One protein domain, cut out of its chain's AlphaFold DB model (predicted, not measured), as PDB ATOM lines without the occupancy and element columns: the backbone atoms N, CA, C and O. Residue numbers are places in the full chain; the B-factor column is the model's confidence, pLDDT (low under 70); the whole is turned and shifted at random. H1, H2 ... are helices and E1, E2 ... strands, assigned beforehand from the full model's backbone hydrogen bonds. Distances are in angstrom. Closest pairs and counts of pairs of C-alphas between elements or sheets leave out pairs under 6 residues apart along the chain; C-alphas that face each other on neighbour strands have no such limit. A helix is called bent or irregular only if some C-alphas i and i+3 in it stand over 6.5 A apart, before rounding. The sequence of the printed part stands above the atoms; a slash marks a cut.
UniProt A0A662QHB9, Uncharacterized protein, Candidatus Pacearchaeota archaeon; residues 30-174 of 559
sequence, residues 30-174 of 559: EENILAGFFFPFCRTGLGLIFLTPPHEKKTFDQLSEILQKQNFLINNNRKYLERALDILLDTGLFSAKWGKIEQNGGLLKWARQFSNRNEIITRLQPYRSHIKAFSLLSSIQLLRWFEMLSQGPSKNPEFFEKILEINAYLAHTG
ATOM      1  N   GLU A  30     -36.324   8.651  21.572       61.69
ATOM      2  CA  GLU A  30     -36.831   9.979  21.203       61.69
ATOM      3  C   GLU A  30     -38.071   9.889  20.301       61.69
ATOM      4  O   GLU A  30     -38.994  10.685  20.458       61.69
ATOM      5  N   GLU A  31     -38.130   8.897  19.410       58.19
ATOM      6  CA  GLU A  31     -39.201   8.742  18.417       58.19
ATOM      7  C   GLU A  31     -40.310   7.768  18.863       58.19
ATOM      8  O   GLU A  31     -41.402   7.793  18.297       58.19
ATOM      9  N   ASN A  32     -40.078   6.913  19.874       60.59
ATOM     10  CA  ASN A  32     -41.046   5.900  20.315       60.59
ATOM     11  C   ASN A  32     -41.237   5.873  21.842       60.59
ATOM     12  O   ASN A  32     -40.496   5.247  22.604       60.59
ATOM     13  N   ILE A  33     -42.326   6.498  22.292       60.09
ATOM     14  CA  ILE A  33     -42.677   6.643  23.714       60.09
ATOM     15  C   ILE A  33     -42.955   5.300  24.395       60.09
ATOM     16  O   ILE A  33     -42.644   5.130  25.574       60.09
ATOM     17  N   LEU A  34     -43.476   4.315  23.663       60.16
ATOM     18  CA  LEU A  34     -43.716   2.972  24.191       60.16
ATOM     19  C   LEU A  34     -42.419   2.183  24.348       60.16
ATOM     20  O   LEU A  34     -42.277   1.458  25.333       60.16
ATOM     21  N   ALA A  35     -41.459   2.363  23.438       59.22
ATOM     22  CA  ALA A  35     -40.109   1.846  23.624       59.22
ATOM     23  C   ALA A  35     -39.474   2.478  24.869       59.22
ATOM     24  O   ALA A  35     -39.040   1.745  25.751       59.22
ATOM     25  N   GLY A  36     -39.521   3.809  25.005       59.56
ATOM     26  CA  GLY A  36     -39.028   4.516  26.193       59.56
ATOM     27  C   GLY A  36     -39.675   4.042  27.501       59.56
ATOM     28  O   GLY A  36     -38.981   3.844  28.493       59.56
ATOM     29  N   PHE A  37     -40.984   3.780  27.493       66.12
ATOM     30  CA  PHE A  37     -41.710   3.271  28.657       66.12
ATOM     31  C   PHE A  37     -41.361   1.822  29.006       66.12
ATOM     32  O   PHE A  37     -41.213   1.498  30.181       66.12
ATOM     33  N   PHE A  38     -41.257   0.927  28.021       66.69
ATOM     34  CA  PHE A  38     -41.037  -0.498  28.280       66.69
ATOM     35  C   PHE A  38     -39.569  -0.881  28.460       66.69
ATOM     36  O   PHE A  38     -39.268  -1.928  29.034       66.69
ATOM     37  N   PHE A  39     -38.661  -0.036  27.987       60.91
ATOM     38  CA  PHE A  39     -37.224  -0.246  28.041       60.91
ATOM     39  C   PHE A  39     -36.651  -0.531  29.446       60.91
ATOM     40  O   PHE A  39     -35.793  -1.410  29.559       60.91
ATOM     41  N   PRO A  40     -37.131   0.097  30.541       58.66
ATOM     42  CA  PRO A  40     -36.672  -0.217  31.896       58.66
ATOM     43  C   PRO A  40     -37.057  -1.627  32.380       58.66
ATOM     44  O   PRO A  40     -36.471  -2.136  33.340       58.66
ATOM     45  N   PHE A  41     -38.037  -2.286  31.750       64.19
ATOM     46  CA  PHE A  41     -38.539  -3.577  32.211       64.19
ATOM     47  C   PHE A  41     -37.729  -4.743  31.640       64.19
ATOM     48  O   PHE A  41     -37.525  -4.884  30.435       64.19
ATOM     49  N   CYS A  42     -37.326  -5.667  32.515       67.50
ATOM     50  CA  CYS A  42     -36.763  -6.936  32.072       67.50
ATOM     51  C   CYS A  42     -37.840  -7.825  31.424       67.50
ATOM     52  O   CYS A  42     -39.043  -7.625  31.609       67.50
ATOM     53  N   ARG A  43     -37.408  -8.883  30.727       71.19
ATOM     54  CA  ARG A  43     -38.303  -9.859  30.080       71.19
ATOM     55  C   ARG A  43     -39.378 -10.405  31.029       71.19
ATOM     56  O   ARG A  43     -40.532 -10.523  30.635       71.19
ATOM     57  N   THR A  44     -39.020 -10.701  32.277       75.88
ATOM     58  CA  THR A  44     -39.968 -11.152  33.306       75.88
ATOM     59  C   THR A  44     -41.009 -10.080  33.642       75.88
ATOM     60  O   THR A  44     -42.186 -10.403  33.762       75.88
ATOM     61  N   GLY A  45     -40.602  -8.809  33.731       78.50
ATOM     62  CA  GLY A  45     -41.504  -7.671  33.943       78.50
ATOM     63  C   GLY A  45     -42.506  -7.504  32.810       78.50
ATOM     64  O   GLY A  45     -43.702  -7.420  33.072       78.50
ATOM     65  N   LEU A  46     -42.043  -7.575  31.559       75.69
ATOM     66  CA  LEU A  46     -42.932  -7.595  30.394       75.69
ATOM     67  C   LEU A  46     -43.892  -8.794  30.455       75.69
ATOM     68  O   LEU A  46     -45.097  -8.634  30.289       75.69
ATOM     69  N   GLY A  47     -43.388  -9.986  30.784       77.50
ATOM     70  CA  GLY A  47     -44.216 -11.175  30.986       77.50
ATOM     71  C   GLY A  47     -45.356 -10.936  31.980       77.50
ATOM     72  O   GLY A  47     -46.507 -11.201  31.656       77.50
ATOM     73  N   LEU A  48     -45.068 -10.377  33.157       82.56
ATOM     74  CA  LEU A  48     -46.085 -10.064  34.170       82.56
ATOM     75  C   LEU A  48     -47.108  -9.044  33.675       82.56
ATOM     76  O   LEU A  48     -48.310  -9.259  33.809       82.56
ATOM     77  N   ILE A  49     -46.626  -7.962  33.066       79.88
ATOM     78  CA  ILE A  49     -47.452  -6.903  32.489       79.88
ATOM     79  C   ILE A  49     -48.509  -7.492  31.536       79.88
ATOM     80  O   ILE A  49     -49.680  -7.132  31.635       79.88
ATOM     81  N   PHE A  50     -48.133  -8.428  30.658       77.56
ATOM     82  CA  PHE A  50     -49.030  -8.948  29.615       77.56
ATOM     83  C   PHE A  50     -49.738 -10.259  29.945       77.56
ATOM     84  O   PHE A  50     -50.777 -10.569  29.352       77.56
ATOM     85  N   LEU A  51     -49.185 -11.083  30.830       79.19
ATOM     86  CA  LEU A  51     -49.755 -12.387  31.156       79.19
ATOM     87  C   LEU A  51     -50.713 -12.318  32.340       79.19
ATOM     88  O   LEU A  51     -51.652 -13.113  32.362       79.19
ATOM     89  N   THR A  52     -50.537 -11.360  33.254       83.06
ATOM     90  CA  THR A  52     -51.428 -11.156  34.399       83.06
ATOM     91  C   THR A  52     -52.622 -10.289  33.993       83.06
ATOM     92  O   THR A  52     -52.427  -9.114  33.662       83.06
ATOM     93  N   PRO A  53     -53.858 -10.826  34.012       80.56
ATOM     94  CA  PRO A  53     -55.052 -10.055  33.685       80.56
ATOM     95  C   PRO A  53     -55.236  -8.833  34.604       80.56
ATOM     96  O   PRO A  53     -54.905  -8.909  35.794       80.56
ATOM     97  N   PRO A  54     -55.772  -7.710  34.087       77.06
ATOM     98  CA  PRO A  54     -56.075  -6.537  34.902       77.06
ATOM     99  C   PRO A  54     -57.000  -6.882  36.070       77.06
ATOM    100  O   PRO A  54     -57.953  -7.643  35.913       77.06
ATOM    101  N   HIS A  55     -56.721  -6.304  37.239       73.56
ATOM    102  CA  HIS A  55     -57.491  -6.457  38.482       73.56
ATOM    103  C   HIS A  55     -57.554  -7.871  39.082       73.56
ATOM    104  O   HIS A  55     -58.056  -8.022  40.198       73.56
ATOM    105  N   GLU A  56     -57.003  -8.889  38.417       84.88
ATOM    106  CA  GLU A  56     -56.898 -10.225  38.991       84.88
ATOM    107  C   GLU A  56     -55.803 -10.248  40.062       84.88
ATOM    108  O   GLU A  56     -54.680  -9.779  39.855       84.88
ATOM    109  N   LYS A  57     -56.151 -10.777  41.236       88.75
ATOM    110  CA  LYS A  57     -55.250 -10.887  42.382       88.75
ATOM    111  C   LYS A  57     -54.519 -12.224  42.323       88.75
ATOM    112  O   LYS A  57     -55.160 -13.267  42.237       88.75
ATOM    113  N   LYS A  58     -53.189 -12.192  42.379       90.75
ATOM    114  CA  LYS A  58     -52.321 -13.375  42.335       90.75
ATOM    115  C   LYS A  58     -51.324 -13.366  43.485       90.75
ATOM    116  O   LYS A  58     -50.795 -12.310  43.820       90.75
ATOM    117  N   THR A  59     -51.032 -14.520  44.073       90.94
ATOM    118  CA  THR A  59     -49.889 -14.652  44.991       90.94
ATOM    119  C   THR A  59     -48.569 -14.605  44.238       90.94
ATOM    120  O   THR A  59     -48.523 -14.730  43.012       90.94
ATOM    121  N   PHE A  60     -47.478 -14.452  44.986       89.25
ATOM    122  CA  PHE A  60     -46.133 -14.554  44.433       89.25
ATOM    123  C   PHE A  60     -45.925 -15.880  43.678       89.25
ATOM    124  O   PHE A  60     -45.463 -15.877  42.537       89.25
ATOM    125  N   ASP A  61     -46.329 -17.005  44.272       87.50
ATOM    126  CA  ASP A  61     -46.150 -18.326  43.664       87.50
ATOM    127  C   ASP A  61     -47.029 -18.514  42.419       87.50
ATOM    128  O   ASP A  61     -46.539 -18.972  41.387       87.50
ATOM    129  N   GLN A  62     -48.276 -18.029  42.433       90.00
ATOM    130  CA  GLN A  62     -49.137 -18.039  41.243       90.00
ATOM    131  C   GLN A  62     -48.551 -17.217  40.083       90.00
ATOM    132  O   GLN A  62     -48.654 -17.619  38.922       90.00
ATOM    133  N   LEU A  63     -47.924 -16.068  40.364       90.06
ATOM    134  CA  LEU A  63     -47.220 -15.294  39.337       90.06
ATOM    135  C   LEU A  63     -46.004 -16.050  38.788       90.06
ATOM    136  O   LEU A  63     -45.768 -16.031  37.577       90.06
ATOM    137  N   SER A  64     -45.260 -16.742  39.653       87.81
ATOM    138  CA  SER A  64     -44.143 -17.598  39.240       87.81
ATOM    139  C   SER A  64     -44.614 -18.704  38.295       87.81
ATOM    140  O   SER A  64     -44.038 -18.877  37.222       87.81
ATOM    141  N   GLU A  65     -45.705 -19.395  38.632       87.00
ATOM    142  CA  GLU A  65     -46.290 -20.441  37.788       87.00
ATOM    143  C   GLU A  65     -46.724 -19.922  36.411       87.00
ATOM    144  O   GLU A  65     -46.474 -20.576  35.395       87.00
ATOM    145  N   ILE A  66     -47.360 -18.743  36.350       85.12
ATOM    146  CA  ILE A  66     -47.781 -18.117  35.084       85.12
ATOM    147  C   ILE A  66     -46.574 -17.904  34.163       85.12
ATOM    148  O   ILE A  66     -46.633 -18.218  32.972       85.12
ATOM    149  N   LEU A  67     -45.472 -17.394  34.710       81.19
ATOM    150  CA  LEU A  67     -44.262 -17.110  33.944       81.19
ATOM    151  C   LEU A  67     -43.506 -18.382  33.538       81.19
ATOM    152  O   LEU A  67     -42.966 -18.437  32.430       81.19
ATOM    153  N   GLN A  68     -43.482 -19.403  34.399       80.19
ATOM    154  CA  GLN A  68     -42.877 -20.707  34.106       80.19
ATOM    155  C   GLN A  68     -43.604 -21.418  32.964       80.19
ATOM    156  O   GLN A  68     -42.962 -21.839  32.005       80.19
ATOM    157  N   LYS A  69     -44.945 -21.464  32.997       79.62
ATOM    158  CA  LYS A  69     -45.771 -22.060  31.927       79.62
ATOM    159  C   LYS A  69     -45.528 -21.428  30.552       79.62
ATOM    160  O   LYS A  69     -45.845 -22.040  29.538       79.62
ATOM    161  N   GLN A  70     -44.997 -20.207  30.512       71.12
ATOM    162  CA  GLN A  70     -44.745 -19.437  29.293       71.12
ATOM    163  C   GLN A  70     -43.241 -19.256  28.995       71.12
ATOM    164  O   GLN A  70     -42.876 -18.444  28.147       71.12
ATOM    165  N   ASN A  71     -42.351 -19.988  29.682       69.62
ATOM    166  CA  ASN A  71     -40.890 -19.924  29.516       69.62
ATOM    167  C   ASN A  71     -40.282 -18.513  29.694       69.62
ATOM    168  O   ASN A  71     -39.236 -18.202  29.116       69.62
ATOM    169  N   PHE A  72     -40.924 -17.637  30.476       65.38
ATOM    170  CA  PHE A  72     -40.387 -16.317  30.855       65.38
ATOM    171  C   PHE A  72     -39.439 -16.381  32.059       65.38
ATOM    172  O   PHE A  72     -38.730 -15.412  32.337       65.38
ATOM    173  N   LEU A  73     -39.429 -17.514  32.763       59.00
ATOM    174  CA  LEU A  73     -38.492 -17.847  33.827       59.00
ATOM    175  C   LEU A  73     -37.795 -19.151  33.449       59.00
ATOM    176  O   LEU A  73     -38.420 -20.209  33.444       59.00
ATOM    177  N   ILE A  74     -36.506 -19.077  33.134       53.00
ATOM    178  CA  ILE A  74     -35.657 -20.258  32.976       53.00
ATOM    179  C   ILE A  74     -35.093 -20.583  34.371       53.00
ATOM    180  O   ILE A  74     -34.635 -19.696  35.093       53.00
ATOM    181  N   ASN A  75     -35.182 -21.850  34.784       51.62
ATOM    182  CA  ASN A  75     -34.612 -22.388  36.029       51.62
ATOM    183  C   ASN A  75     -35.092 -21.758  37.356       51.62
ATOM    184  O   ASN A  75     -34.271 -21.413  38.203       51.62
ATOM    185  N   ASN A  76     -36.410 -21.661  37.583       52.75
ATOM    186  CA  ASN A  76     -37.011 -21.441  38.918       52.75
ATOM    187  C   ASN A  76     -36.470 -20.247  39.736       52.75
ATOM    188  O   ASN A  76     -36.576 -20.224  40.963       52.75
ATOM    189  N   ASN A  77     -35.887 -19.230  39.098       67.44
ATOM    190  CA  ASN A  77     -35.170 -18.208  39.849       67.44
ATOM    191  C   ASN A  77     -36.140 -17.113  40.332       67.44
ATOM    192  O   ASN A  77     -36.295 -16.079  39.676       67.44
ATOM    193  N   ARG A  78     -36.799 -17.352  41.485       77.19
ATOM    194  CA  ARG A  78     -37.703 -16.411  42.198       77.19
ATOM    195  C   ARG A  78     -37.132 -14.983  42.227       77.19
ATOM    196  O   ARG A  78     -37.883 -14.026  42.064       77.19
ATOM    197  N   LYS A  79     -35.801 -14.841  42.277       75.25
ATOM    198  CA  LYS A  79     -35.039 -13.587  42.117       75.25
ATOM    199  C   LYS A  79     -35.493 -12.701  40.943       75.25
ATOM    200  O   LYS A  79     -35.619 -11.490  41.111       75.25
ATOM    201  N   TYR A  80     -35.733 -13.261  39.754       76.69
ATOM    202  CA  TYR A  80     -36.140 -12.471  38.581       76.69
ATOM    203  C   TYR A  80     -37.587 -11.989  38.673       76.69
ATOM    204  O   TYR A  80     -37.884 -10.869  38.258       76.69
ATOM    205  N   LEU A  81     -38.470 -12.807  39.252       82.75
ATOM    206  CA  LEU A  81     -39.836 -12.400  39.566       82.75
ATOM    207  C   LEU A  81     -39.836 -11.281  40.614       82.75
ATOM    208  O   LEU A  81     -40.509 -10.272  40.430       82.75
ATOM    209  N   GLU A  82     -39.030 -11.404  41.669       81.06
ATOM    210  CA  GLU A  82     -38.891 -10.354  42.679       81.06
ATOM    211  C   GLU A  82     -38.392  -9.034  42.092       81.06
ATOM    212  O   GLU A  82     -38.970  -7.988  42.382       81.06
ATOM    213  N   ARG A  83     -37.369  -9.082  41.230       76.56
ATOM    214  CA  ARG A  83     -36.881  -7.914  40.481       76.56
ATOM    215  C   ARG A  83     -38.000  -7.268  39.671       76.56
ATOM    216  O   ARG A  83     -38.157  -6.052  39.698       76.56
ATOM    217  N   ALA A  84     -38.731  -8.074  38.908       78.88
ATOM    218  CA  ALA A  84     -39.789  -7.580  38.046       78.88
ATOM    219  C   ALA A  84     -40.897  -6.906  38.864       78.88
ATOM    220  O   ALA A  84     -41.289  -5.786  38.551       78.88
ATOM    221  N   LEU A  85     -41.340  -7.545  39.949       82.69
ATOM    222  CA  LEU A  85     -42.327  -6.976  40.863       82.69
ATOM    223  C   LEU A  85     -41.838  -5.688  41.519       82.69
ATOM    224  O   LEU A  85     -42.625  -4.762  41.653       82.69
ATOM    225  N   ASP A  86     -40.558  -5.594  41.882       77.50
ATOM    226  CA  ASP A  86     -40.003  -4.372  42.460       77.50
ATOM    227  C   ASP A  86     -40.173  -3.176  41.517       77.50
ATOM    228  O   ASP A  86     -40.669  -2.143  41.947       77.50
ATOM    229  N   ILE A  87     -39.838  -3.331  40.234       74.00
ATOM    230  CA  ILE A  87     -39.999  -2.266  39.230       74.00
ATOM    231  C   ILE A  87     -41.490  -1.979  38.984       74.00
ATOM    232  O   ILE A  87     -41.912  -0.827  38.911       74.00
ATOM    233  N   LEU A  88     -42.322  -3.018  38.887       79.25
ATOM    234  CA  LEU A  88     -43.758  -2.873  38.615       79.25
ATOM    235  C   LEU A  88     -44.536  -2.214  39.760       79.25
ATOM    236  O   LEU A  88     -45.534  -1.537  39.515       79.25
ATOM    237  N   LEU A  89     -44.111  -2.424  41.004       78.62
ATOM    238  CA  LEU A  89     -44.709  -1.790  42.175       78.62
ATOM    239  C   LEU A  89     -44.272  -0.331  42.303       78.62
ATOM    240  O   LEU A  89     -45.123   0.509  42.592       78.62
ATOM    241  N   ASP A  90     -42.995  -0.037  42.046       72.50
ATOM    242  CA  ASP A  90     -42.448   1.325  42.107       72.50
ATOM    243  C   ASP A  90     -43.064   2.214  41.006       72.50
ATOM    244  O   ASP A  90     -43.543   3.309  41.274       72.50
ATOM    245  N   THR A  91     -43.201   1.686  39.785       68.94
ATOM    246  CA  THR A  91     -43.908   2.343  38.658       68.94
ATOM    247  C   THR A  91     -45.419   2.458  38.860       68.94
ATOM    248  O   THR A  91     -46.124   3.071  38.063       68.94
ATOM    249  N   GLY A  92     -45.954   1.792  39.883       71.25
ATOM    250  CA  GLY A  92     -47.375   1.731  40.177       71.25
ATOM    251  C   GLY A  92     -48.227   0.919  39.195       71.25
ATOM    252  O   GLY A  92     -49.444   0.857  39.403       71.25
ATOM    253  N   LEU A  93     -47.629   0.251  38.199       76.88
ATOM    254  CA  LEU A  93     -48.335  -0.637  37.263       76.88
ATOM    255  C   LEU A  93     -48.936  -1.854  37.964       76.88
ATOM    256  O   LEU A  93     -49.978  -2.369  37.557       76.88
ATOM    257  N   PHE A  94     -48.296  -2.307  39.037       82.12
ATOM    258  CA  PHE A  94     -48.835  -3.305  39.947       82.12
ATOM    259  C   PHE A  94     -49.213  -2.658  41.280       82.12
ATOM    260  O   PHE A  94     -48.694  -1.614  41.682       82.12
ATOM    261  N   SER A  95     -50.129  -3.303  41.993       79.56
ATOM    262  CA  SER A  95     -50.327  -3.091  43.425       79.56
ATOM    263  C   SER A  95     -50.134  -4.385  44.179       79.56
ATOM    264  O   SER A  95     -50.412  -5.455  43.646       79.56
ATOM    265  N   ALA A  96     -49.715  -4.268  45.434       83.75
ATOM    266  CA  ALA A  96     -49.674  -5.370  46.372       83.75
ATOM    267  C   ALA A  96     -50.543  -5.015  47.582       83.75
ATOM    268  O   ALA A  96     -50.445  -3.902  48.098       83.75
ATOM    269  N   LYS A  97     -51.410  -5.932  48.009       83.81
ATOM    270  CA  LYS A  97     -52.230  -5.801  49.221       83.81
ATOM    271  C   LYS A  97     -52.387  -7.161  49.878       83.81
ATOM    272  O   LYS A  97     -52.373  -8.179  49.195       83.81
ATOM    273  N   TRP A  98     -52.544  -7.183  51.191       84.94
ATOM    274  CA  TRP A  98     -52.943  -8.399  51.888       84.94
ATOM    275  C   TRP A  98     -54.398  -8.745  51.563       84.94
ATOM    276  O   TRP A  98     -55.244  -7.855  51.460       84.94
ATOM    277  N   GLY A  99     -54.684 -10.030  51.375       86.50
ATOM    278  CA  GLY A  99     -56.032 -10.508  51.098       86.50
ATOM    279  C   GLY A  99     -56.203 -11.993  51.388       86.50
ATOM    280  O   GLY A  99     -55.224 -12.741  51.449       86.50
ATOM    281  N   LYS A 100     -57.464 -12.399  51.562       85.75
ATOM    282  CA  LYS A 100     -57.860 -13.796  51.764       85.75
ATOM    283  C   LYS A 100     -57.728 -14.603  50.469       85.75
ATOM    284  O   LYS A 100     -57.958 -14.091  49.369       85.75
ATOM    285  N   ILE A 101     -57.371 -15.869  50.630       83.94
ATOM    286  CA  ILE A 101     -57.297 -16.904  49.604       83.94
ATOM    287  C   ILE A 101     -58.017 -18.124  50.158       83.94
ATOM    288  O   ILE A 101     -57.647 -18.640  51.212       83.94
ATOM    289  N   GLU A 102     -59.027 -18.583  49.431       76.25
ATOM    290  CA  GLU A 102     -59.656 -19.874  49.686       76.25
ATOM    291  C   GLU A 102     -58.828 -20.975  49.026       76.25
ATOM    292  O   GLU A 102     -58.522 -20.909  47.832       76.25
ATOM    293  N   GLN A 103     -58.453 -21.992  49.799       64.75
ATOM    294  CA  GLN A 103     -57.899 -23.231  49.260       64.75
ATOM    295  C   GLN A 103     -58.956 -24.340  49.242       64.75
ATOM    296  O   GLN A 103     -59.897 -24.337  50.038       64.75
ATOM    297  N   ASN A 104     -58.783 -25.298  48.324       50.47
ATOM    298  CA  ASN A 104     -59.647 -26.469  48.161       50.47
ATOM    299  C   ASN A 104     -59.937 -27.126  49.523       50.47
ATOM    300  O   ASN A 104     -59.036 -27.691  50.137       50.47
ATOM    301  N   GLY A 105     -61.189 -27.032  49.988       56.00
ATOM    302  CA  GLY A 105     -61.613 -27.490  51.318       56.00
ATOM    303  C   GLY A 105     -62.030 -26.381  52.297       56.00
ATOM    304  O   GLY A 105     -62.405 -26.703  53.418       56.00
ATOM    305  N   GLY A 106     -61.998 -25.103  51.897       61.84
ATOM    306  CA  GLY A 106     -62.548 -23.977  52.671       61.84
ATOM    307  C   GLY A 106     -61.592 -23.350  53.691       61.84
ATOM    308  O   GLY A 106     -61.995 -22.460  54.437       61.84
ATOM    309  N   LEU A 107     -60.324 -23.776  53.738       65.25
ATOM    310  CA  LEU A 107     -59.332 -23.152  54.614       65.25
ATOM    311  C   LEU A 107     -58.981 -21.752  54.084       65.25
ATOM    312  O   LEU A 107     -58.475 -21.610  52.967       65.25
ATOM    313  N   LEU A 108     -59.235 -20.727  54.898       76.31
ATOM    314  CA  LEU A 108     -58.877 -19.344  54.600       76.31
ATOM    315  C   LEU A 108     -57.407 -19.089  54.962       76.31
ATOM    316  O   LEU A 108     -57.003 -19.224  56.119       76.31
ATOM    317  N   LYS A 109     -56.611 -18.686  53.966       86.81
ATOM    318  CA  LYS A 109     -55.229 -18.212  54.136       86.81
ATOM    319  C   LYS A 109     -55.160 -16.727  53.783       86.81
ATOM    320  O   LYS A 109     -55.774 -16.287  52.815       86.81
ATOM    321  N   TRP A 110     -54.404 -15.947  54.538       89.25
ATOM    322  CA  TRP A 110     -54.038 -14.581  54.176       89.25
ATOM    323  C   TRP A 110     -52.686 -14.579  53.477       89.25
ATOM    324  O   TRP A 110     -51.757 -15.239  53.931       89.25
ATOM    325  N   ALA A 111     -52.560 -13.821  52.393       90.50
ATOM    326  CA  ALA A 111     -51.296 -13.660  51.680       90.50
ATOM    327  C   ALA A 111     -51.187 -12.273  51.046       90.50
ATOM    328  O   ALA A 111     -52.195 -11.599  50.799       90.50
ATOM    329  N   ARG A 112     -49.957 -11.859  50.722       88.69
ATOM    330  CA  ARG A 112     -49.731 -10.684  49.875       88.69
ATOM    331  C   ARG A 112     -50.140 -11.031  48.441       88.69
ATOM    332  O   ARG A 112     -49.542 -11.883  47.787       88.69
ATOM    333  N   GLN A 113     -51.176 -10.358  47.960       90.12
ATOM    334  CA  GLN A 113     -51.721 -10.500  46.619       90.12
ATOM    335  C   GLN A 113     -51.275  -9.330  45.746       90.12
ATOM    336  O   GLN A 113     -51.419  -8.163  46.114       90.12
ATOM    337  N   PHE A 114     -50.772  -9.658  44.566       89.75
ATOM    338  CA  PHE A 114     -50.350  -8.733  43.531       89.75
ATOM    339  C   PHE A 114     -51.434  -8.639  42.470       89.75
ATOM    340  O   PHE A 114     -51.976  -9.655  42.037       89.75
ATOM    341  N   SER A 115     -51.743  -7.429  42.030       86.12
ATOM    342  CA  SER A 115     -52.674  -7.211  40.931       86.12
ATOM    343  C   SER A 115     -52.115  -6.202  39.951       86.12
ATOM    344  O   SER A 115     -51.546  -5.174  40.328       86.12
ATOM    345  N   ASN A 116     -52.310  -6.509  38.675       81.81
ATOM    346  CA  ASN A 116     -52.036  -5.589  37.592       81.81
ATOM    347  C   ASN A 116     -53.090  -4.468  37.651       81.81
ATOM    348  O   ASN A 116     -54.281  -4.718  37.446       81.81
ATOM    349  N   ARG A 117     -52.670  -3.245  37.996       69.81
ATOM    350  CA  ARG A 117     -53.549  -2.059  38.073       69.81
ATOM    351  C   ARG A 117     -53.789  -1.421  36.711       69.81
ATOM    352  O   ARG A 117     -54.447  -0.390  36.625       69.81
ATOM    353  N   ASN A 118     -53.180  -1.974  35.674       64.62
ATOM    354  CA  ASN A 118     -52.779  -1.165  34.558       64.62
ATOM    355  C   ASN A 118     -53.875  -1.035  33.499       64.62
ATOM    356  O   ASN A 118     -54.061  -1.923  32.665       64.62
ATOM    357  N   GLU A 119     -54.531   0.122  33.470       62.44
ATOM    358  CA  GLU A 119     -55.366   0.545  32.343       62.44
ATOM    359  C   GLU A 119     -54.564   0.594  31.031       62.44
ATOM    360  O   GLU A 119     -55.130   0.342  29.965       62.44
ATOM    361  N   ILE A 120     -53.235   0.800  31.094       65.44
ATOM    362  CA  ILE A 120     -52.369   0.697  29.911       65.44
ATOM    363  C   ILE A 120     -52.445  -0.704  29.317       65.44
ATOM    364  O   ILE A 120     -52.488  -0.842  28.102       65.44
ATOM    365  N   ILE A 121     -52.519  -1.758  30.136       68.25
ATOM    366  CA  ILE A 121     -52.576  -3.121  29.600       68.25
ATOM    367  C   ILE A 121     -53.913  -3.448  28.975       68.25
ATOM    368  O   ILE A 121     -53.940  -4.125  27.951       68.25
ATOM    369  N   THR A 122     -55.003  -2.912  29.510       71.06
ATOM    370  CA  THR A 122     -56.303  -2.970  28.836       71.06
ATOM    371  C   THR A 122     -56.222  -2.321  27.451       71.06
ATOM    372  O   THR A 122     -56.710  -2.881  26.473       71.06
ATOM    373  N   ARG A 123     -55.537  -1.178  27.336       70.62
ATOM    374  CA  ARG A 123     -55.342  -0.455  26.068       70.62
ATOM    375  C   ARG A 123     -54.380  -1.161  25.106       70.62
ATOM    376  O   ARG A 123     -54.559  -1.074  23.896       70.62
ATOM    377  N   LEU A 124     -53.421  -1.922  25.629       68.06
ATOM    378  CA  LEU A 124     -52.489  -2.737  24.847       68.06
ATOM    379  C   LEU A 124     -52.958  -4.189  24.641       68.06
ATOM    380  O   LEU A 124     -52.266  -4.977  23.995       68.06
ATOM    381  N   GLN A 125     -54.133  -4.560  25.159       69.25
ATOM    382  CA  GLN A 125     -54.682  -5.915  25.085       69.25
ATOM    383  C   GLN A 125     -54.787  -6.466  23.653       69.25
ATOM    384  O   GLN A 125     -54.469  -7.648  23.479       69.25
ATOM    385  N   PRO A 126     -55.161  -5.675  22.622       69.75
ATOM    386  CA  PRO A 126     -55.161  -6.150  21.236       69.75
ATOM    387  C   PRO A 126     -53.794  -6.679  20.780       69.75
ATOM    388  O   PRO A 126     -53.727  -7.627  20.003       69.75
ATOM    389  N   TYR A 127     -52.703  -6.144  21.335       65.25
ATOM    390  CA  TYR A 127     -51.334  -6.532  20.996       65.25
ATOM    391  C   TYR A 127     -50.828  -7.755  21.784       65.25
ATOM    392  O   TYR A 127     -49.736  -8.258  21.520       65.25
ATOM    393  N   ARG A 128     -51.614  -8.288  22.735       68.00
ATOM    394  CA  ARG A 128     -51.233  -9.423  23.600       68.00
ATOM    395  C   ARG A 128     -50.966 -10.713  22.823       68.00
ATOM    396  O   ARG A 128     -50.126 -11.514  23.226       68.00
ATOM    397  N   SER A 129     -51.672 -10.946  21.717       63.22
ATOM    398  CA  SER A 129     -51.464 -12.120  20.853       63.22
ATOM    399  C   SER A 129     -50.050 -12.166  20.264       63.22
ATOM    400  O   SER A 129     -49.491 -13.252  20.125       63.22
ATOM    401  N   HIS A 130     -49.440 -11.004  20.021       60.34
ATOM    402  CA  HIS A 130     -48.088 -10.868  19.474       60.34
ATOM    403  C   HIS A 130     -46.981 -11.198  20.496       60.34
ATOM    404  O   HIS A 130     -45.815 -11.317  20.135       60.34
ATOM    405  N   ILE A 131     -47.346 -11.389  21.769       57.75
ATOM    406  CA  ILE A 131     -46.429 -11.589  22.907       57.75
ATOM    407  C   ILE A 131     -46.277 -13.074  23.258       57.75
ATOM    408  O   ILE A 131     -45.327 -13.465  23.936       57.75
ATOM    409  N   LYS A 132     -47.168 -13.939  22.758       52.59
ATOM    410  CA  LYS A 132     -47.214 -15.370  23.108       52.59
ATOM    411  C   LYS A 132     -45.957 -16.178  22.722       52.59
ATOM    412  O   LYS A 132     -45.884 -17.350  23.063       52.59
ATOM    413  N   ALA A 133     -44.957 -15.571  22.078       51.19
ATOM    414  CA  ALA A 133     -43.711 -16.222  21.666       51.19
ATOM    415  C   ALA A 133     -42.427 -15.512  22.156       51.19
ATOM    416  O   ALA A 133     -41.381 -15.615  21.519       51.19
ATOM    417  N   PHE A 134     -42.456 -14.810  23.295       54.25
ATOM    418  CA  PHE A 134     -41.274 -14.112  23.843       54.25
ATOM    419  C   PHE A 134     -40.061 -15.014  24.145       54.25
ATOM    420  O   PHE A 134     -38.965 -14.494  24.332       54.25
ATOM    421  N   SER A 135     -40.213 -16.345  24.193       47.28
ATOM    422  CA  SER A 135     -39.075 -17.282  24.254       47.28
ATOM    423  C   SER A 135     -38.239 -17.339  22.979       47.28
ATOM    424  O   SER A 135     -37.163 -17.924  23.009       47.28
ATOM    425  N   LEU A 136     -38.708 -16.726  21.889       47.00
ATOM    426  CA  LEU A 136     -38.072 -16.752  20.572       47.00
ATOM    427  C   LEU A 136     -37.803 -15.355  19.994       47.00
ATOM    428  O   LEU A 136     -37.253 -15.269  18.899       47.00
ATOM    429  N   LEU A 137     -38.179 -14.272  20.688       51.97
ATOM    430  CA  LEU A 137     -37.972 -12.917  20.175       51.97
ATOM    431  C   LEU A 137     -36.487 -12.544  20.251       51.97
ATOM    432  O   LEU A 137     -35.961 -12.236  21.318       51.97
ATOM    433  N   SER A 138     -35.819 -12.550  19.099       52.94
ATOM    434  CA  SER A 138     -34.562 -11.817  18.918       52.94
ATOM    435  C   SER A 138     -34.775 -10.324  19.210       52.94
ATOM    436  O   SER A 138     -35.894  -9.819  19.069       52.94
ATOM    437  N   SER A 139     -33.713  -9.586  19.549       51.41
ATOM    438  CA  SER A 139     -33.774  -8.130  19.780       51.41
ATOM    439  C   SER A 139     -34.472  -7.377  18.634       51.41
ATOM    440  O   SER A 139     -35.199  -6.420  18.872       51.41
ATOM    441  N   ILE A 140     -34.353  -7.871  17.396       51.91
ATOM    442  CA  ILE A 140     -35.011  -7.325  16.197       51.91
ATOM    443  C   ILE A 140     -36.537  -7.491  16.240       51.91
ATOM    444  O   ILE A 140     -37.274  -6.591  15.843       51.91
ATOM    445  N   GLN A 141     -37.048  -8.629  16.706       54.31
ATOM    446  CA  GLN A 141     -38.496  -8.844  16.787       54.31
ATOM    447  C   GLN A 141     -39.118  -8.078  17.960       54.31
ATOM    448  O   GLN A 141     -40.274  -7.675  17.871       54.31
ATOM    449  N   LEU A 142     -38.344  -7.830  19.021       57.84
ATOM    450  CA  LEU A 142     -38.738  -6.921  20.093       57.84
ATOM    451  C   LEU A 142     -38.826  -5.469  19.596       57.84
ATOM    452  O   LEU A 142     -39.805  -4.793  19.893       57.84
ATOM    453  N   LEU A 143     -37.862  -5.011  18.789       55.06
ATOM    454  CA  LEU A 143     -37.908  -3.689  18.149       55.06
ATOM    455  C   LEU A 143     -39.128  -3.534  17.237       55.06
ATOM    456  O   LEU A 143     -39.885  -2.583  17.389       55.06
ATOM    457  N   ARG A 144     -39.399  -4.520  16.377       55.53
ATOM    458  CA  ARG A 144     -40.619  -4.537  15.545       55.53
ATOM    459  C   ARG A 144     -41.900  -4.546  16.374       55.53
ATOM    460  O   ARG A 144     -42.918  -4.000  15.963       55.53
ATOM    461  N   TRP A 145     -41.869  -5.183  17.541       61.50
ATOM    462  CA  TRP A 145     -42.988  -5.148  18.471       61.50
ATOM    463  C   TRP A 145     -43.157  -3.757  19.097       61.50
ATOM    464  O   TRP A 145     -44.286  -3.284  19.182       61.50
ATOM    465  N   PHE A 146     -42.072  -3.056  19.441       60.50
ATOM    466  CA  PHE A 146     -42.133  -1.649  19.856       60.50
ATOM    467  C   PHE A 146     -42.637  -0.720  18.741       60.50
ATOM    468  O   PHE A 146     -43.441   0.167  19.019       60.50
ATOM    469  N   GLU A 147     -42.244  -0.942  17.486       56.38
ATOM    470  CA  GLU A 147     -42.764  -0.212  16.316       56.38
ATOM    471  C   GLU A 147     -44.267  -0.467  16.094       56.38
ATOM    472  O   GLU A 147     -45.040   0.438  15.780       56.38
ATOM    473  N   MET A 148     -44.727  -1.699  16.303       61.03
ATOM    474  CA  MET A 148     -46.155  -2.013  16.255       61.03
ATOM    475  C   MET A 148     -46.905  -1.343  17.413       61.03
ATOM    476  O   MET A 148     -47.984  -0.796  17.215       61.03
ATOM    477  N   LEU A 149     -46.321  -1.342  18.614       60.16
ATOM    478  CA  LEU A 149     -46.885  -0.647  19.763       60.16
ATOM    479  C   LEU A 149     -46.985   0.864  19.529       60.16
ATOM    480  O   LEU A 149     -47.987   1.438  19.945       60.16
ATOM    481  N   SER A 150     -46.040   1.503  18.821       55.47
ATOM    482  CA  SER A 150     -46.126   2.940  18.486       55.47
ATOM    483  C   SER A 150     -47.335   3.333  17.638       55.47
ATOM    484  O   SER A 150     -47.626   4.517  17.520       55.47
ATOM    485  N   GLN A 151     -48.097   2.372  17.114       56.25
ATOM    486  CA  GLN A 151     -49.400   2.643  16.498       56.25
ATOM    487  C   GLN A 151     -50.490   2.986  17.537       56.25
ATOM    488  O   GLN A 151     -51.581   3.409  17.162       56.25
ATOM    489  N   GLY A 152     -50.186   2.848  18.835       57.12
ATOM    490  CA  GLY A 152     -51.012   3.289  19.955       57.12
ATOM    491  C   GLY A 152     -52.296   2.473  20.148       57.12
ATOM    492  O   GLY A 152     -52.627   1.583  19.358       57.12
ATOM    493  N   PRO A 153     -53.044   2.708  21.236       63.09
ATOM    494  CA  PRO A 153     -54.406   2.215  21.344       63.09
ATOM    495  C   PRO A 153     -55.316   2.968  20.371       63.09
ATOM    496  O   PRO A 153     -55.150   4.160  20.135       63.09
ATOM    497  N   SER A 154     -56.344   2.289  19.862       57.44
ATOM    498  CA  SER A 154     -57.307   2.875  18.917       57.44
ATOM    499  C   SER A 154     -58.226   3.948  19.518       57.44
ATOM    500  O   SER A 154     -58.987   4.572  18.783       57.44
ATOM    501  N   LYS A 155     -58.190   4.158  20.840       62.00
ATOM    502  CA  LYS A 155     -59.000   5.153  21.555       62.00
ATOM    503  C   LYS A 155     -58.107   6.055  22.402       62.00
ATOM    504  O   LYS A 155     -57.371   5.547  23.247       62.00
ATOM    505  N   ASN A 156     -58.226   7.360  22.166       67.88
ATOM    506  CA  ASN A 156     -57.517   8.452  22.839       67.88
ATOM    507  C   ASN A 156     -55.987   8.212  22.996       67.88
ATOM    508  O   ASN A 156     -55.500   7.962  24.106       67.88
ATOM    509  N   PRO A 157     -55.230   8.231  21.876       70.62
ATOM    510  CA  PRO A 157     -53.788   7.974  21.875       70.62
ATOM    511  C   PRO A 157     -52.989   9.036  22.640       70.62
ATOM    512  O   PRO A 157     -52.053   8.673  23.343       70.62
ATOM    513  N   GLU A 158     -53.391  10.308  22.588       75.69
ATOM    514  CA  GLU A 158     -52.697  11.409  23.271       75.69
ATOM    515  C   GLU A 158     -52.805  11.284  24.801       75.69
ATOM    516  O   GLU A 158     -51.807  11.383  25.517       75.69
ATOM    517  N   PHE A 159     -53.997  10.973  25.330       77.06
ATOM    518  CA  PHE A 159     -54.176  10.756  26.772       77.06
ATOM    519  C   PHE A 159     -53.368   9.545  27.250       77.06
ATOM    520  O   PHE A 159     -52.780   9.544  28.333       77.06
ATOM    521  N   PHE A 160     -53.323   8.496  26.429       76.19
ATOM    522  CA  PHE A 160     -52.513   7.318  26.705       76.19
ATOM    523  C   PHE A 160     -51.013   7.622  26.719       76.19
ATOM    524  O   PHE A 160     -50.317   7.194  27.638       76.19
ATOM    525  N   GLU A 161     -50.530   8.371  25.732       75.62
ATOM    526  CA  GLU A 161     -49.147   8.825  25.636       75.62
ATOM    527  C   GLU A 161     -48.737   9.581  26.900       75.62
ATOM    528  O   GLU A 161     -47.728   9.246  27.523       75.62
ATOM    529  N   LYS A 162     -49.586  10.501  27.368       78.12
ATOM    530  CA  LYS A 162     -49.303  11.279  28.574       78.12
ATOM    531  C   LYS A 162     -49.225  10.428  29.843       78.12
ATOM    532  O   LYS A 162     -48.329  10.620  30.664       78.12
ATOM    533  N   ILE A 163     -50.102   9.431  29.984       78.31
ATOM    534  CA  ILE A 163     -50.030   8.455  31.085       78.31
ATOM    535  C   ILE A 163     -48.709   7.670  31.044       78.31
ATOM    536  O   ILE A 163     -48.123   7.385  32.092       78.31
ATOM    537  N   LEU A 164     -48.234   7.292  29.854       75.62
ATOM    538  CA  LEU A 164     -46.960   6.586  29.711       75.62
ATOM    539  C   LEU A 164     -45.776   7.464  30.097       75.62
ATOM    540  O   LEU A 164     -44.870   6.960  30.754       75.62
ATOM    541  N   GLU A 165     -45.788   8.751  29.748       75.44
ATOM    542  CA  GLU A 165     -44.740   9.691  30.158       75.44
ATOM    543  C   GLU A 165     -44.625   9.786  31.683       75.44
ATOM    544  O   GLU A 165     -43.529   9.639  32.223       75.44
ATOM    545  N   ILE A 166     -45.751   9.953  32.386       75.25
ATOM    546  CA  ILE A 166     -45.792  10.042  33.856       75.25
ATOM    547  C   ILE A 166     -45.308   8.735  34.502       75.25
ATOM    548  O   ILE A 166     -44.524   8.748  35.452       75.25
ATOM    549  N   ASN A 167     -45.744   7.580  33.991       74.00
ATOM    550  CA  ASN A 167     -45.300   6.300  34.544       74.00
ATOM    551  C   ASN A 167     -43.833   5.997  34.205       74.00
ATOM    552  O   ASN A 167     -43.158   5.368  35.014       74.00
ATOM    553  N   ALA A 168     -43.336   6.428  33.040       69.56
ATOM    554  CA  ALA A 168     -41.922   6.321  32.690       69.56
ATOM    555  C   ALA A 168     -41.076   7.175  33.639       69.56
ATOM    556  O   ALA A 168     -40.078   6.689  34.162       69.56
ATOM    557  N   TYR A 169     -41.519   8.397  33.936       73.62
ATOM    558  CA  TYR A 169     -40.896   9.245  34.947       73.62
ATOM    559  C   TYR A 169     -40.755   8.514  36.291       73.62
ATOM    560  O   TYR A 169     -39.641   8.345  36.784       73.62
ATOM    561  N   LEU A 170     -41.846   7.945  36.817       70.06
ATOM    562  CA  LEU A 170     -41.823   7.159  38.061       70.06
ATOM    563  C   LEU A 170     -40.954   5.894  37.968       70.06
ATOM    564  O   LEU A 170     -40.302   5.509  38.938       70.06
ATOM    565  N   ALA A 171     -40.921   5.243  36.798       64.44
ATOM    566  CA  ALA A 171     -40.041   4.103  36.541       64.44
ATOM    567  C   ALA A 171     -38.570   4.467  36.726       64.44
ATOM    568  O   ALA A 171     -37.786   3.656  37.222       64.44
ATOM    569  N   HIS A 172     -38.205   5.672  36.297       60.22
ATOM    570  CA  HIS A 172     -36.827   6.120  36.273       60.22
ATOM    571  C   HIS A 172     -36.379   6.791  37.580       60.22
ATOM    572  O   HIS A 172     -35.208   6.639  37.934       60.22
ATOM    573  N   THR A 173     -37.270   7.462  38.326       58.53
ATOM    574  CA  THR A 173     -36.934   7.980  39.669       58.53
ATOM    575  C   THR A 173     -36.746   6.846  40.677       58.53
ATOM    576  O   THR A 173     -35.918   6.948  41.583       58.53
ATOM    577  N   GLY A 174     -37.435   5.712  40.484       53.84
ATOM    578  CA  GLY A 174     -37.238   4.505  41.291       53.84
ATOM    579  C   GLY A 174     -37.583   4.704  42.768       53.84
ATOM    580  O   GLY A 174     -37.052   3.993  43.631       53.84
TER     581      GLY A 174
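This is residues 30 to 174 of the 559 residues of an uncharacterized protein of Candidatus Pacearchaeota archaeon (UniProt A0A662QHB9). A body of seven mostly crossed helices has H2 in its middle, with H3 and H4 towards one end and H1, H6 and H7 towards the other, and H5 packs on H2. From the H3 and H4 end a curved two-stranded hairpin, E1 and E2, reaches out as an arm and makes much of the length. The printed part has 145 residues, with four named helices, then two antiparallel strands in the order E1 - E2, then three named helices; the class is mixed, helices and strands. The whole is compact, with a radius of gyration of the C-alphas of 15.7 A, yet elongated, spanning 52 by 31 by 28 A.

H1, residues 33 to 38, touches H7, residues 157 to 173, at a steep tilt of 46 degrees; the closest C-alphas are those of Phe 37 and Ala 168, 5.1 A apart. H1 only just touches H6, residues 139 to 149, with 3 pairs of C-alphas within 8 A, the closest being those of Ala 35 and Phe 146, 5.5 A apart. H2, residues 43 to 51, touches H3, residues 60 to 69, about perpendicular at 85 degrees, with the C-alphas of Gly 47 and Leu 67 closest at 6.6 A. H2 also touches H4, residues 78 to 90, where the C-alphas of Gly 45 and Ala 84 are closest at 4.4 A. H5, residues 119 to 131, touches H2, about perpendicular at 74 degrees, with the C-alphas of Phe 50 and Arg 128 closest at 6.4 A. E1, residues 94 to 103, and E2, residues 107 to 116, form an antiparallel hairpin, with N 97 and O 113 2.9 A apart and N 101 and O 109 2.7 A apart, within hydrogen-bond range. E1 bends by 73 degrees at residue 98 and E2 by 64 degrees at residue 112. Residues 57 to 58 pair antiparallel with residues 114 to 115 of E2. In H1, H2, H3, H4, H6 and H7 every O i to N i+4 pair is within hydrogen-bond range; in H5 it is 3 of 9, beside 8 of 10 O i to N i+3 pairs.

H1 begins at C-alpha 33, (-42.677, 6.643, 23.714). H4 is 18.4 A long, E1 23.8 A and E2 25.5 A. H5, 17.8 A, is irregular, with C-alphas 123 and 126 7.5 A apart. H7, 24.5 A, ends at C-alpha 173, (-36.934, 7.980, 39.669).

The C-alphas farthest apart, those of Glu 30 and Gly 105, are 54.1 A apart. The printed part has no cut and no long link. Mean pLDDT of the printed part is 70.7; 69 residues are under 70, among them 30 to 42 and 124 to 156.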